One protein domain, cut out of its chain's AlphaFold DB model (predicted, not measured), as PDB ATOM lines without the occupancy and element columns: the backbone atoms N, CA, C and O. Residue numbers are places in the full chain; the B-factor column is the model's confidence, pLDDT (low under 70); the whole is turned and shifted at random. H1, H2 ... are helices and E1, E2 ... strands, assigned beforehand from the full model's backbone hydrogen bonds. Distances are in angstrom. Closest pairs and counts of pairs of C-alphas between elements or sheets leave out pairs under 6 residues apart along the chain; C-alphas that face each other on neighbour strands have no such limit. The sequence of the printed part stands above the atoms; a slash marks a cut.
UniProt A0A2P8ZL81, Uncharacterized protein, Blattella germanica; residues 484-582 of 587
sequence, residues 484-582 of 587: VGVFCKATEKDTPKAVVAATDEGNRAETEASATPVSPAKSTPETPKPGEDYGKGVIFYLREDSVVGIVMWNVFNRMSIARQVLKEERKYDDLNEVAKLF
ATOM      1  N   VAL A 484      88.604 129.389  81.606       77.94
ATOM      2  CA  VAL A 484      88.110 128.024  81.853       77.94
ATOM      3  C   VAL A 484      87.467 127.979  83.236       77.94
ATOM      4  O   VAL A 484      88.142 128.181  84.244       77.94
ATOM      5  N   GLY A 485      86.153 127.745  83.280       75.00
ATOM      6  CA  GLY A 485      85.372 127.615  84.510       75.00
ATOM      7  C   GLY A 485      85.028 126.160  84.814       75.00
ATOM      8  O   GLY A 485      84.468 125.477  83.959       75.00
ATOM      9  N   VAL A 486      85.334 125.707  86.030       77.31
ATOM     10  CA  VAL A 486      84.961 124.384  86.548       77.31
ATOM     11  C   VAL A 486      83.998 124.588  87.715       77.31
ATOM     12  O   VAL A 486      84.316 125.293  88.677       77.31
ATOM     13  N   PHE A 487      82.805 124.004  87.612       80.00
ATOM     14  CA  PHE A 487      81.664 124.279  88.487       80.00
ATOM     15  C   PHE A 487      81.072 122.991  89.061       80.00
ATOM     16  O   PHE A 487      81.155 121.930  88.450       80.00
ATOM     17  N   CYS A 488      80.443 123.092  90.230       77.06
ATOM     18  CA  CYS A 488      79.681 122.007  90.841       77.06
ATOM     19  C   CYS A 488      78.553 122.566  91.728       77.06
ATOM     20  O   CYS A 488      78.361 123.782  91.854       77.06
ATOM     21  N   LYS A 489      77.769 121.675  92.338       78.25
ATOM     22  CA  LYS A 489      76.676 122.054  93.245       78.25
ATOM     23  C   LYS A 489      77.225 122.535  94.591       78.25
ATOM     24  O   LYS A 489      78.251 122.051  95.064       78.25
ATOM     25  N   ALA A 490      76.541 123.498  95.204       74.25
ATOM     26  CA  ALA A 490      76.855 123.927  96.564       74.25
ATOM     27  C   ALA A 490      76.231 122.986  97.604       74.25
ATOM     28  O   ALA A 490      75.146 122.443  97.407       74.25
ATOM     29  N   THR A 491      76.909 122.859  98.738       77.44
ATOM     30  CA  THR A 491      76.415 122.253  99.976       77.44
ATOM     31  C   THR A 491      76.161 123.349 101.017       77.44
ATOM     32  O   THR A 491      76.624 124.480 100.867       77.44
ATOM     33  N   GLU A 492      75.500 123.027 102.133       74.56
ATOM     34  CA  GLU A 492      75.286 123.982 103.239       74.56
ATOM     35  C   GLU A 492      76.599 124.575 103.806       74.56
ATOM     36  O   GLU A 492      76.610 125.686 104.348       74.56
ATOM     37  N   LYS A 493      77.721 123.853 103.646       72.25
ATOM     38  CA  LYS A 493      79.063 124.272 104.077       72.25
ATOM     39  C   LYS A 493      79.662 125.368 103.193       72.25
ATOM     40  O   LYS A 493      80.502 126.128 103.666       72.25
ATOM     41  N   ASP A 494      79.230 125.477 101.938       72.12
ATOM     42  CA  ASP A 494      79.791 126.395 100.936       72.12
ATOM     43  C   ASP A 494      79.207 127.819 101.066       72.12
ATOM     44  O   ASP A 494      78.946 128.511 100.083       72.12
ATOM     45  N   THR A 495      78.977 128.268 102.306       74.50
ATOM     46  CA  THR A 495      78.377 129.569 102.631       74.50
ATOM     47  C   THR A 495      79.285 130.382 103.563       74.50
ATOM     48  O   THR A 495      79.910 129.807 104.460       74.50
ATOM     49  N   PRO A 496      79.327 131.729 103.454       71.38
ATOM     50  CA  PRO A 496      80.125 132.564 104.357       71.38
ATOM     51  C   PRO A 496      79.797 132.332 105.839       71.38
ATOM     52  O   PRO A 496      80.689 132.333 106.683       71.38
ATOM     53  N   LYS A 497      78.523 132.068 106.156       74.62
ATOM     54  CA  LYS A 497      78.075 131.760 107.518       74.62
ATOM     55  C   LYS A 497      78.660 130.447 108.044       74.62
ATOM     56  O   LYS A 497      79.126 130.430 109.179       74.62
ATOM     57  N   ALA A 498      78.646 129.377 107.247       74.69
ATOM     58  CA  ALA A 498      79.214 128.094 107.656       74.69
ATOM     59  C   ALA A 498      80.738 128.175 107.832       74.69
ATOM     60  O   ALA A 498      81.262 127.653 108.811       74.69
ATOM     61  N   VAL A 499      81.435 128.894 106.946       73.69
ATOM     62  CA  VAL A 499      82.889 129.101 107.040       73.69
ATOM     63  C   VAL A 499      83.260 129.869 108.310       73.69
ATOM     64  O   VAL A 499      84.069 129.381 109.091       73.69
ATOM     65  N   VAL A 500      82.620 131.013 108.577       69.12
ATOM     66  CA  VAL A 500      82.908 131.828 109.775       69.12
ATOM     67  C   VAL A 500      82.488 131.123 111.075       69.12
ATOM     68  O   VAL A 500      83.090 131.354 112.119       69.12
ATOM     69  N   ALA A 501      81.499 130.224 111.032       71.00
ATOM     70  CA  ALA A 501      81.147 129.359 112.163       71.00
ATOM     71  C   ALA A 501      82.103 128.162 112.358       71.00
ATOM     72  O   ALA A 501      82.107 127.565 113.430       71.00
ATOM     73  N   ALA A 502      82.902 127.804 111.348       69.19
ATOM     74  CA  ALA A 502      83.897 126.730 111.425       69.19
ATOM     75  C   ALA A 502      85.296 127.220 111.848       69.19
ATOM     76  O   ALA A 502      86.155 126.396 112.159       69.19
ATOM     77  N   THR A 503      85.535 128.536 111.841       63.81
ATOM     78  CA  THR A 503      86.846 129.144 112.141       63.81
ATOM     79  C   THR A 503      86.817 130.217 113.227       63.81
ATOM     80  O   THR A 503      87.880 130.712 113.583       63.81
ATOM     81  N   ASP A 504      85.636 130.642 113.693       58.25
ATOM     82  CA  ASP A 504      85.363 131.820 114.548       58.25
ATOM     83  C   ASP A 504      85.843 133.191 113.998       58.25
ATOM     84  O   ASP A 504      85.346 134.249 114.397       58.25
ATOM     85  N   GLU A 505      86.750 133.195 113.021       55.56
ATOM     86  CA  GLU A 505      87.337 134.364 112.368       55.56
ATOM     87  C   GLU A 505      86.485 134.860 111.187       55.56
ATOM     88  O   GLU A 505      86.507 134.293 110.094       55.56
ATOM     89  N   GLY A 506      85.765 135.970 111.390       48.47
ATOM     90  CA  GLY A 506      84.963 136.640 110.355       48.47
ATOM     91  C   GLY A 506      85.751 137.443 109.310       48.47
ATOM     92  O   GLY A 506      85.156 137.961 108.368       48.47
ATOM     93  N   ASN A 507      87.074 137.567 109.450       50.44
ATOM     94  CA  ASN A 507      87.933 138.228 108.469       50.44
ATOM     95  C   ASN A 507      88.601 137.182 107.566       50.44
ATOM     96  O   ASN A 507      89.461 136.433 108.023       50.44
ATOM     97  N   ARG A 508      88.270 137.192 106.269       51.38
ATOM     98  CA  ARG A 508      88.694 136.181 105.279       51.38
ATOM     99  C   ARG A 508      90.214 135.944 105.222       51.38
ATOM    100  O   ARG A 508      90.629 134.833 104.911       51.38
ATOM    101  N   ALA A 509      91.041 136.945 105.538       42.78
ATOM    102  CA  ALA A 509      92.502 136.798 105.564       42.78
ATOM    103  C   ALA A 509      93.055 136.178 106.865       42.78
ATOM    104  O   ALA A 509      94.134 135.589 106.843       42.78
ATOM    105  N   GLU A 510      92.326 136.284 107.979       44.66
ATOM    106  CA  GLU A 510      92.604 135.531 109.213       44.66
ATOM    107  C   GLU A 510      92.217 134.056 108.974       44.66
ATOM    108  O   GLU A 510      93.064 133.170 109.083       44.66
ATOM    109  N   THR A 511      91.017 133.824 108.416       48.56
ATOM    110  CA  THR A 511      90.524 132.502 107.981       48.56
ATOM    111  C   THR A 511      91.505 131.759 107.054       48.56
ATOM    112  O   THR A 511      91.691 130.548 107.175       48.56
ATOM    113  N   GLU A 512      92.158 132.471 106.126       49.25
ATOM    114  CA  GLU A 512      93.183 131.917 105.224       49.25
ATOM    115  C   GLU A 512      94.471 131.478 105.937       49.25
ATOM    116  O   GLU A 512      95.123 130.542 105.470       49.25
ATOM    117  N   ALA A 513      94.855 132.137 107.033       46.00
ATOM    118  CA  ALA A 513      96.055 131.806 107.804       46.00
ATOM    119  C   ALA A 513      95.823 130.625 108.763       46.00
ATOM    120  O   ALA A 513      96.748 129.853 109.022       46.00
ATOM    121  N   SER A 514      94.589 130.470 109.246       43.88
ATOM    122  CA  SER A 514      94.147 129.375 110.120       43.88
ATOM    123  C   SER A 514      93.838 128.067 109.369       43.88
ATOM    124  O   SER A 514      93.710 127.008 109.984       43.88
ATOM    125  N   ALA A 515      93.725 128.108 108.037       43.53
ATOM    126  CA  ALA A 515      93.344 126.963 107.211       43.53
ATOM    127  C   ALA A 515      94.475 125.930 107.018       43.53
ATOM    128  O   ALA A 515      95.553 126.234 106.505       43.53
ATOM    129  N   THR A 516      94.200 124.663 107.341       37.56
ATOM    130  CA  THR A 516      95.108 123.541 107.059       37.56
ATOM    131  C   THR A 516      95.084 123.126 105.577       37.56
ATOM    132  O   THR A 516      94.020 123.124 104.951       37.56
ATOM    133  N   PRO A 517      96.230 122.722 104.988       36.78
ATOM    134  CA  PRO A 517      96.256 122.108 103.661       36.78
ATOM    135  C   PRO A 517      95.537 120.753 103.661       36.78
ATOM    136  O   PRO A 517      95.807 119.906 104.513       36.78
ATOM    137  N   VAL A 518      94.661 120.529 102.680       39.72
ATOM    138  CA  VAL A 518      93.919 119.271 102.483       39.72
ATOM    139  C   VAL A 518      94.310 118.676 101.127       39.72
ATOM    140  O   VAL A 518      94.569 119.416 100.180       39.72
ATOM    141  N   SER A 519      94.397 117.347 101.033       31.88
ATOM    142  CA  SER A 519      94.683 116.658  99.762       31.88
ATOM    143  C   SER A 519      93.433 116.574  98.873       31.88
ATOM    144  O   SER A 519      92.339 116.416  99.412       31.88
ATOM    145  N   PRO A 520      93.570 116.638  97.535       35.09
ATOM    146  CA  PRO A 520      92.431 116.596  96.620       35.09
ATOM    147  C   PRO A 520      91.705 115.242  96.641       35.09
ATOM    148  O   PRO A 520      92.332 114.179  96.623       35.09
ATOM    149  N   ALA A 521      90.372 115.293  96.622       36.41
ATOM    150  CA  ALA A 521      89.506 114.133  96.419       36.41
ATOM    151  C   ALA A 521      89.479 113.689  94.940       36.41
ATOM    152  O   ALA A 521      89.861 114.436  94.036       36.41
ATOM    153  N   LYS A 522      89.016 112.457  94.687       28.27
ATOM    154  CA  LYS A 522      88.883 111.890  93.335       28.27
ATOM    155  C   LYS A 522      87.422 111.865  92.882       28.27
ATOM    156  O   LYS A 522      86.689 110.964  93.270       28.27
ATOM    157  N   SER A 523      87.060 112.757  91.967       39.34
ATOM    158  CA  SER A 523      85.922 112.571  91.059       39.34
ATOM    159  C   SER A 523      86.279 113.076  89.651       39.34
ATOM    160  O   SER A 523      87.382 113.594  89.427       39.34
ATOM    161  N   THR A 524      85.396 112.823  88.686       31.53
ATOM    162  CA  THR A 524      85.626 113.045  87.247       31.53
ATOM    163  C   THR A 524      85.008 114.382  86.809       31.53
ATOM    164  O   THR A 524      83.959 114.736  87.346       31.53
ATOM    165  N   PRO A 525      85.603 115.143  85.869       38.94
ATOM    166  CA  PRO A 525      85.059 116.437  85.455       38.94
ATOM    167  C   PRO A 525      83.905 116.312  84.451       38.94
ATOM    168  O   PRO A 525      83.929 115.442  83.582       38.94
ATOM    169  N   GLU A 526      82.957 117.249  84.511       42.75
ATOM    170  CA  GLU A 526      81.976 117.500  83.448       42.75
ATOM    171  C   GLU A 526      81.964 118.987  83.066       42.75
ATOM    172  O   GLU A 526      82.135 119.869  83.909       42.75
ATOM    173  N   THR A 527      81.745 119.270  81.783       44.69
ATOM    174  CA  THR A 527      81.573 120.630  81.253       44.69
ATOM    175  C   THR A 527      80.238 121.220  81.731       44.69
ATOM    176  O   THR A 527      79.230 120.509  81.671       44.69
ATOM    177  N   PRO A 528      80.172 122.501  82.150       50.75
ATOM    178  CA  PRO A 528      78.919 123.117  82.586       50.75
ATOM    179  C   PRO A 528      77.847 123.081  81.487       50.75
ATOM    180  O   PRO A 528      78.074 123.558  80.373       50.75
ATOM    181  N   LYS A 529      76.671 122.531  81.804       55.31
ATOM    182  CA  LYS A 529      75.549 122.382  80.865       55.31
ATOM    183  C   LYS A 529      74.507 123.490  81.072       55.31
ATOM    184  O   LYS A 529      74.172 123.793  82.220       55.31
ATOM    185  N   PRO A 530      73.936 124.075  80.000       50.97
ATOM    186  CA  PRO A 530      72.832 125.024  80.128       50.97
ATOM    187  C   PRO A 530      71.641 124.404  80.871       50.97
ATOM    188  O   PRO A 530      71.147 123.348  80.482       50.97
ATOM    189  N   GLY A 531      71.173 125.073  81.928       59.34
ATOM    190  CA  GLY A 531      70.041 124.623  82.746       59.34
ATOM    191  C   GLY A 531      70.393 123.752  83.960       59.34
ATOM    192  O   GLY A 531      69.480 123.357  84.681       59.34
ATOM    193  N   GLU A 532      71.673 123.469  84.229       66.06
ATOM    194  CA  GLU A 532      72.084 122.872  85.507       66.06
ATOM    195  C   GLU A 532      72.319 123.938  86.592       66.06
ATOM    196  O   GLU A 532      72.993 124.947  86.382       66.06
ATOM    197  N   ASP A 533      71.755 123.687  87.777       72.19
ATOM    198  CA  ASP A 533      71.896 124.527  88.968       72.19
ATOM    199  C   ASP A 533      73.231 124.231  89.675       72.19
ATOM    200  O   ASP A 533      73.338 123.314  90.497       72.19
ATOM    201  N   TYR A 534      74.278 124.965  89.288       83.69
ATOM    202  CA  TYR A 534      75.560 124.995  89.991       83.69
ATOM    203  C   TYR A 534      75.534 126.045  91.108       83.69
ATOM    204  O   TYR A 534      74.824 127.043  91.029       83.69
ATOM    205  N   GLY A 535      76.346 125.835  92.145       82.00
ATOM    206  CA  GLY A 535      76.400 126.728  93.306       82.00
ATOM    207  C   GLY A 535      77.803 127.123  93.766       82.00
ATOM    208  O   GLY A 535      77.917 127.995  94.626       82.00
ATOM    209  N   LYS A 536      78.864 126.502  93.234       86.62
ATOM    210  CA  LYS A 536      80.264 126.879  93.496       86.62
ATOM    211  C   LYS A 536      81.170 126.529  92.316       86.62
ATOM    212  O   LYS A 536      80.837 125.672  91.497       86.62
ATOM    213  N   GLY A 537      82.332 127.171  92.231       87.69
ATOM    214  CA  GLY A 537      83.291 126.919  91.156       87.69
ATOM    215  C   GLY A 537      84.586 127.719  91.240       87.69
ATOM    216  O   GLY A 537      84.737 128.635  92.054       87.69
ATOM    217  N   VAL A 538      85.511 127.380  90.347       88.19
ATOM    218  CA  VAL A 538      86.767 128.100  90.113       88.19
ATOM    219  C   VAL A 538      86.877 128.459  88.631       88.19
ATOM    220  O   VAL A 538      86.535 127.657  87.766       88.19
ATOM    221  N   ILE A 539      87.325 129.678  88.336       87.38
ATOM    222  CA  ILE A 539      87.503 130.188  86.972       87.38
ATOM    223  C   ILE A 539      88.957 130.618  86.811       87.38
ATOM    224  O   ILE A 539      89.414 131.515  87.520       87.38
ATOM    225  N   PHE A 540      89.662 129.993  85.874       88.06
ATOM    226  CA  PHE A 540      91.032 130.328  85.491       88.06
ATOM    227  C   PHE A 540      91.015 131.285  84.295       88.06
ATOM    228  O   PHE A 540      90.350 131.001  83.301       88.06
ATOM    229  N   TYR A 541      91.755 132.389  84.379       84.19
ATOM    230  CA  TYR A 541      91.941 133.374  83.304       84.19
ATOM    231  C   TYR A 541      93.307 133.124  82.676       84.19
ATOM    232  O   TYR A 541      94.302 133.021  83.400       84.19
ATOM    233  N   LEU A 542      93.360 133.002  81.351       86.50
ATOM    234  CA  LEU A 542      94.535 132.518  80.631       86.50
ATOM    235  C   LEU A 542      95.166 133.598  79.747       86.50
ATOM    236  O   LEU A 542      94.483 134.418  79.136       86.50
ATOM    237  N   ARG A 543      96.493 133.546  79.612       85.06
ATOM    238  CA  ARG A 543      97.249 134.217  78.548       85.06
ATOM    239  C   ARG A 543      98.318 133.256  78.053       85.06
ATOM    240  O   ARG A 543      99.090 132.751  78.859       85.06
ATOM    241  N   GLU A 544      98.355 133.021  76.742       85.06
ATOM    242  CA  GLU A 544      99.301 132.078  76.117       85.06
ATOM    243  C   GLU A 544      99.278 130.700  76.817       85.06
ATOM    244  O   GLU A 544     100.316 130.103  77.078       85.06
ATOM    245  N   ASP A 545      98.076 130.217  77.149       83.06
ATOM    246  CA  ASP A 545      97.769 128.973  77.883       83.06
ATOM    247  C   ASP A 545      98.273 128.894  79.344       83.06
ATOM    248  O   ASP A 545      98.021 127.900  80.026       83.06
ATOM    249  N   SER A 546      98.941 129.933  79.858       86.50
ATOM    250  CA  SER A 546      99.330 130.050  81.270       86.50
ATOM    251  C   SER A 546      98.254 130.770  82.093       86.50
ATOM    252  O   SER A 546      97.632 131.730  81.629       86.50
ATOM    253  N   VAL A 547      98.053 130.338  83.343       86.12
ATOM    254  CA  VAL A 547      97.075 130.947  84.267       86.12
ATOM    255  C   VAL A 547      97.596 132.288  84.795       86.12
ATOM    256  O   VAL A 547      98.605 132.330  85.495       86.12
ATOM    257  N   VAL A 548      96.883 133.379  84.499       83.62
ATOM    258  CA  VAL A 548      97.224 134.755  84.920       83.62
ATOM    259  C   VAL A 548      96.241 135.366  85.925       83.62
ATOM    260  O   VAL A 548      96.586 136.344  86.587       83.62
ATOM    261  N   GLY A 549      95.055 134.780  86.093       83.94
ATOM    262  CA  GLY A 549      94.066 135.177  87.100       83.94
ATOM    263  C   GLY A 549      93.216 133.994  87.559       83.94
ATOM    264  O   GLY A 549      93.088 133.005  86.837       83.94
ATOM    265  N   ILE A 550      92.642 134.078  88.764       85.44
ATOM    266  CA  ILE A 550      91.734 133.059  89.317       85.44
ATOM    267  C   ILE A 550      90.583 133.747  90.060       85.44
ATOM    268  O   ILE A 550      90.822 134.551  90.959       85.44
ATOM    269  N   VAL A 551      89.339 133.382  89.739       86.00
ATOM    270  CA  VAL A 551      88.140 133.738  90.518       86.00
ATOM    271  C   VAL A 551      87.590 132.488  91.208       86.00
ATOM    272  O   VAL A 551      87.522 131.416  90.612       86.00
ATOM    273  N   MET A 552      87.195 132.633  92.473       88.50
ATOM    274  CA  MET A 552      86.626 131.574  93.314       88.50
ATOM    275  C   MET A 552      85.207 131.959  93.744       88.50
ATOM    276  O   MET A 552      85.025 132.902  94.518       88.50
ATOM    277  N   TRP A 553      84.211 131.217  93.265       88.31
ATOM    278  CA  TRP A 553      82.794 131.408  93.581       88.31
ATOM    279  C   TRP A 553      82.352 130.353  94.594       88.31
ATOM    280  O   TRP A 553      82.460 129.159  94.328       88.31
ATOM    281  N   ASN A 554      81.924 130.798  95.780       84.12
ATOM    282  CA  ASN A 554      81.587 129.950  96.935       84.12
ATOM    283  C   ASN A 554      82.664 128.911  97.326       84.12
ATOM    284  O   ASN A 554      82.389 127.954  98.043       84.12
ATOM    285  N   VAL A 555      83.918 129.152  96.924       82.50
ATOM    286  CA  VAL A 555      85.107 128.454  97.424       82.50
ATOM    287  C   VAL A 555      85.838 129.358  98.414       82.50
ATOM    288  O   VAL A 555      86.093 130.544  98.167       82.50
ATOM    289  N   PHE A 556      86.193 128.782  99.558       80.75
ATOM    290  CA  PHE A 556      86.810 129.466 100.690       80.75
ATOM    291  C   PHE A 556      88.071 128.712 101.122       80.75
ATOM    292  O   PHE A 556      88.227 127.534 100.820       80.75
ATOM    293  N   ASN A 557      88.992 129.384 101.817       80.56
ATOM    294  CA  ASN A 557      90.193 128.765 102.401       80.56
ATOM    295  C   ASN A 557      91.105 128.051 101.371       80.56
ATOM    296  O   ASN A 557      91.747 127.040 101.666       80.56
ATOM    297  N   ARG A 558      91.155 128.579 100.137       84.00
ATOM    298  CA  ARG A 558      91.957 128.064  99.002       84.00
ATOM    299  C   ARG A 558      92.818 129.129  98.302       84.00
ATOM    300  O   ARG A 558      93.498 128.838  97.322       84.00
ATOM    301  N   MET A 559      92.868 130.355  98.824       79.75
ATOM    302  CA  MET A 559      93.650 131.448  98.225       79.75
ATOM    303  C   MET A 559      95.168 131.223  98.293       79.75
ATOM    304  O   MET A 559      95.896 131.665  97.413       79.75
ATOM    305  N   SER A 560      95.672 130.499  99.296       76.81
ATOM    306  CA  SER A 560      97.072 130.047  99.338       76.81
ATOM    307  C   SER A 560      97.445 129.204  98.109       76.81
ATOM    308  O   SER A 560      98.513 129.405  97.534       76.81
ATOM    309  N   ILE A 561      96.531 128.341  97.656       84.06
ATOM    310  CA  ILE A 561      96.674 127.532  96.439       84.06
ATOM    311  C   ILE A 561      96.565 128.414  95.191       84.06
ATOM    312  O   ILE A 561      97.421 128.320  94.316       84.06
ATOM    313  N   ALA A 562      95.596 129.337  95.128       81.25
ATOM    314  CA  ALA A 562      95.493 130.290  94.015       81.25
ATOM    315  C   ALA A 562      96.777 131.128  93.839       81.25
ATOM    316  O   ALA A 562      97.307 131.231  92.732       81.25
ATOM    317  N   ARG A 563      97.332 131.656  94.940       79.50
ATOM    318  CA  ARG A 563      98.623 132.367  94.960       79.50
ATOM    319  C   ARG A 563      99.790 131.477  94.510       79.50
ATOM    320  O   ARG A 563     100.726 131.999  93.912       79.50
ATOM    321  N   GLN A 564      99.759 130.166  94.774       82.06
ATOM    322  CA  GLN A 564     100.775 129.234  94.270       82.06
ATOM    323  C   GLN A 564     100.641 129.009  92.757       82.06
ATOM    324  O   GLN A 564     101.627 129.195  92.053       82.06
ATOM    325  N   VAL A 565      99.447 128.671  92.256       83.94
ATOM    326  CA  VAL A 565      99.193 128.435  90.819       83.94
ATOM    327  C   VAL A 565      99.613 129.651  89.987       83.94
ATOM    328  O   VAL A 565     100.373 129.514  89.032       83.94
ATOM    329  N   LEU A 566      99.220 130.857  90.412       81.00
ATOM    330  CA  LEU A 566      99.608 132.111  89.753       81.00
ATOM    331  C   LEU A 566     101.118 132.392  89.807       81.00
ATOM    332  O   LEU A 566     101.659 133.003  88.893       81.00
ATOM    333  N   LYS A 567     101.812 131.951  90.862       80.44
ATOM    334  CA  LYS A 567     103.265 132.119  91.017       80.44
ATOM    335  C   LYS A 567     104.078 131.108  90.200       80.44
ATOM    336  O   LYS A 567     105.259 131.343  89.955       80.44
ATOM    337  N   GLU A 568     103.492 129.975  89.820       81.19
ATOM    338  CA  GLU A 568     104.180 128.983  88.991       81.19
ATOM    339  C   GLU A 568     104.270 129.409  87.514       81.19
ATOM    340  O   GLU A 568     105.166 128.925  86.825       81.19
ATOM    341  N   GLU A 569     103.390 130.308  87.041       77.06
ATOM    342  CA  GLU A 569     103.307 130.820  85.650       77.06
ATOM    343  C   GLU A 569     103.263 129.710  84.569       77.06
ATOM    344  O   GLU A 569     103.617 129.903  83.401       77.06
ATOM    345  N   ARG A 570     102.798 128.517  84.957       79.44
ATOM    346  CA  ARG A 570     102.770 127.309  84.125       79.44
ATOM    347  C   ARG A 570     101.560 127.259  83.196       79.44
ATOM    348  O   ARG A 570     100.460 127.679  83.554       79.44
ATOM    349  N   LYS A 571     101.782 126.628  82.041       85.06
ATOM    350  CA  LYS A 571     100.731 125.984  81.249       85.06
ATOM    351  C   LYS A 571     100.303 124.693  81.948       85.06
ATOM    352  O   LYS A 571     101.148 124.006  82.528       85.06
ATOM    353  N   TYR A 572      99.022 124.359  81.864       83.31
ATOM    354  CA  TYR A 572      98.461 123.113  82.388       83.31
ATOM    355  C   TYR A 572      97.694 122.411  81.267       83.31
ATOM    356  O   TYR A 572      96.806 123.016  80.673       83.31
ATOM    357  N   ASP A 573      98.029 121.147  80.991       81.25
ATOM    358  CA  ASP A 573      97.397 120.368  79.913       81.25
ATOM    359  C   ASP A 573      95.916 120.058  80.207       81.25
ATOM    360  O   ASP A 573      95.105 119.948  79.290       81.25
ATOM    361  N   ASP A 574      95.557 119.958  81.493       83.88
ATOM    362  CA  ASP A 574      94.176 119.885  81.970       83.88
ATOM    363  C   ASP A 574      93.987 120.736  83.241       83.88
ATOM    364  O   ASP A 574      94.562 120.467  84.300       83.88
ATOM    365  N   LEU A 575      93.147 121.769  83.142       86.12
ATOM    366  CA  LEU A 575      92.794 122.652  84.258       86.12
ATOM    367  C   LEU A 575      91.770 122.025  85.218       86.12
ATOM    368  O   LEU A 575      91.615 122.513  86.338       86.12
ATOM    369  N   ASN A 576      91.115 120.919  84.851       82.56
ATOM    370  CA  ASN A 576      90.231 120.193  85.763       82.56
ATOM    371  C   ASN A 576      91.022 119.481  86.874       82.56
ATOM    372  O   ASN A 576      90.599 119.479  88.029       82.56
ATOM    373  N   GLU A 577      92.215 118.950  86.579       83.12
ATOM    374  CA  GLU A 577      93.121 118.433  87.619       83.12
ATOM    375  C   GLU A 577      93.578 119.549  88.579       83.12
ATOM    376  O   GLU A 577      93.692 119.324  89.785       83.12
ATOM    377  N   VAL A 578      93.752 120.782  88.081       85.00
ATOM    378  CA  VAL A 578      94.030 121.961  88.922       85.00
ATOM    379  C   VAL A 578      92.806 122.333  89.772       85.00
ATOM    380  O   VAL A 578      92.953 122.647  90.953       85.00
ATOM    381  N   ALA A 579      91.587 122.234  89.227       86.25
ATOM    382  CA  ALA A 579      90.341 122.515  89.947       86.25
ATOM    383  C   ALA A 579      90.088 121.576  91.143       86.25
ATOM    384  O   ALA A 579      89.481 121.993  92.135       86.25
ATOM    385  N   LYS A 580      90.615 120.343  91.131       84.12
ATOM    386  CA  LYS A 580      90.545 119.421  92.286       84.12
ATOM    387  C   LYS A 580      91.245 119.964  93.532       84.12
ATOM    388  O   LYS A 580      90.820 119.654  94.643       84.12
ATOM    389  N   LEU A 581      92.248 120.834  93.374       85.38
ATOM    390  CA  LEU A 581      92.896 121.528  94.494       85.38
ATOM    391  C   LEU A 581      91.956 122.526  95.202       85.38
ATOM    392  O   LEU A 581      92.241 122.936  96.322       85.38
ATOM    393  N   PHE A 582      90.839 122.907  94.571       85.19
ATOM    394  CA  PHE A 582      89.858 123.878  95.068       85.19
ATOM    395  C   PHE A 582      88.582 123.234  95.644       85.19
ATOM    396  O   PHE A 582      87.617 123.942  95.914       85.19
TER     397      PHE A 582
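This is residues 484 to 582 of the 587 residues of an uncharacterized protein of Blattella germanica (UniProt A0A2P8ZL81). A small three-stranded antiparallel sheet has two helices, H3 and H4, over one face, while its other face is bare. Two short helices, H1 and H2, lie off beyond the end of the sheet where E2 begins and E3 ends, and a long loop, residues 515 to 535, swings wide past H4 on its way from H2 to E2. The printed part has 99 residues, with four named helices and three named strands in the order E1, H1, H2, E2, E3, H3, H4; the sheet's order is E1, E2, E3, and the class is mixed, helices and strands. The whole is compact, with a radius of gyration of the C-alphas of 14.1 A and spans of 40 by 35 by 22 A.

E1, residues 484 to 488, begins with C-alpha 484 at (88.110, 128.024, 81.853) and is 13.7 A long. H1, residues 496 to 503, measures 10.8 A, and H2, residues 508 to 514, 10.0 A. E2, residues 536 to 543, begins with C-alpha 536 at (80.264, 126.879, 93.496) and is 23.8 A long. E3, residues 546 to 553, is 20.7 A long and bends by 56 degrees at residue 549. H3, residues 559 to 568, is 14.2 A long. H4, residues 575 to 582, is 11.3 A long and ends with C-alpha 582 at (89.858, 123.878, 95.068).

E2 is the inner strand. It is antiparallel to E1, with N 486 and O 538 2.9 A apart, within hydrogen-bond range. E2 and E3 form a hairpin, with N 539 and O 551 at 2.9 A, also within range. H3 is on the sheet at a height of 9.0 A, over E3 and along the strands; its closest C-alphas to E3 are those of Leu 566 and Val 548, 6.0 A apart. H4 is on the same face at a height of 8.6 A, over E2 and only just over E1, with 3 of its C-alphas falling on E1; it runs slantwise to the strands, at 49 degrees to E2 on the local plane. H3 and H4 are close but not clearly touching, their closest C-alphas being those of Ile 561 and Leu 581, 7.4 A apart. H1 and H2 are not on the sheet; they only just touch, with 3 pairs of C-alphas within 8 A, the closest those of Thr 503 and Thr 511, 6.5 A apart. H2 and H3 are close but not clearly touching, with the C-alphas of Glu 512 and Met 559 closest at 7.0 A. H1 and H3 are apart. In H1 and H3 every O i to N i+4 pair is within hydrogen-bond range; in H2 it is 2 of 3 and in H4 2 of 4.

The two C-alphas farthest apart, those of Asp 504 and Glu 544, are 40.9 A apart. The printed part has no cut, and the link from H2 to E2, with 21 residues, is long. The mean pLDDT of the printed part is 70.3; residue 500 and residues 502 to 532 are under 70.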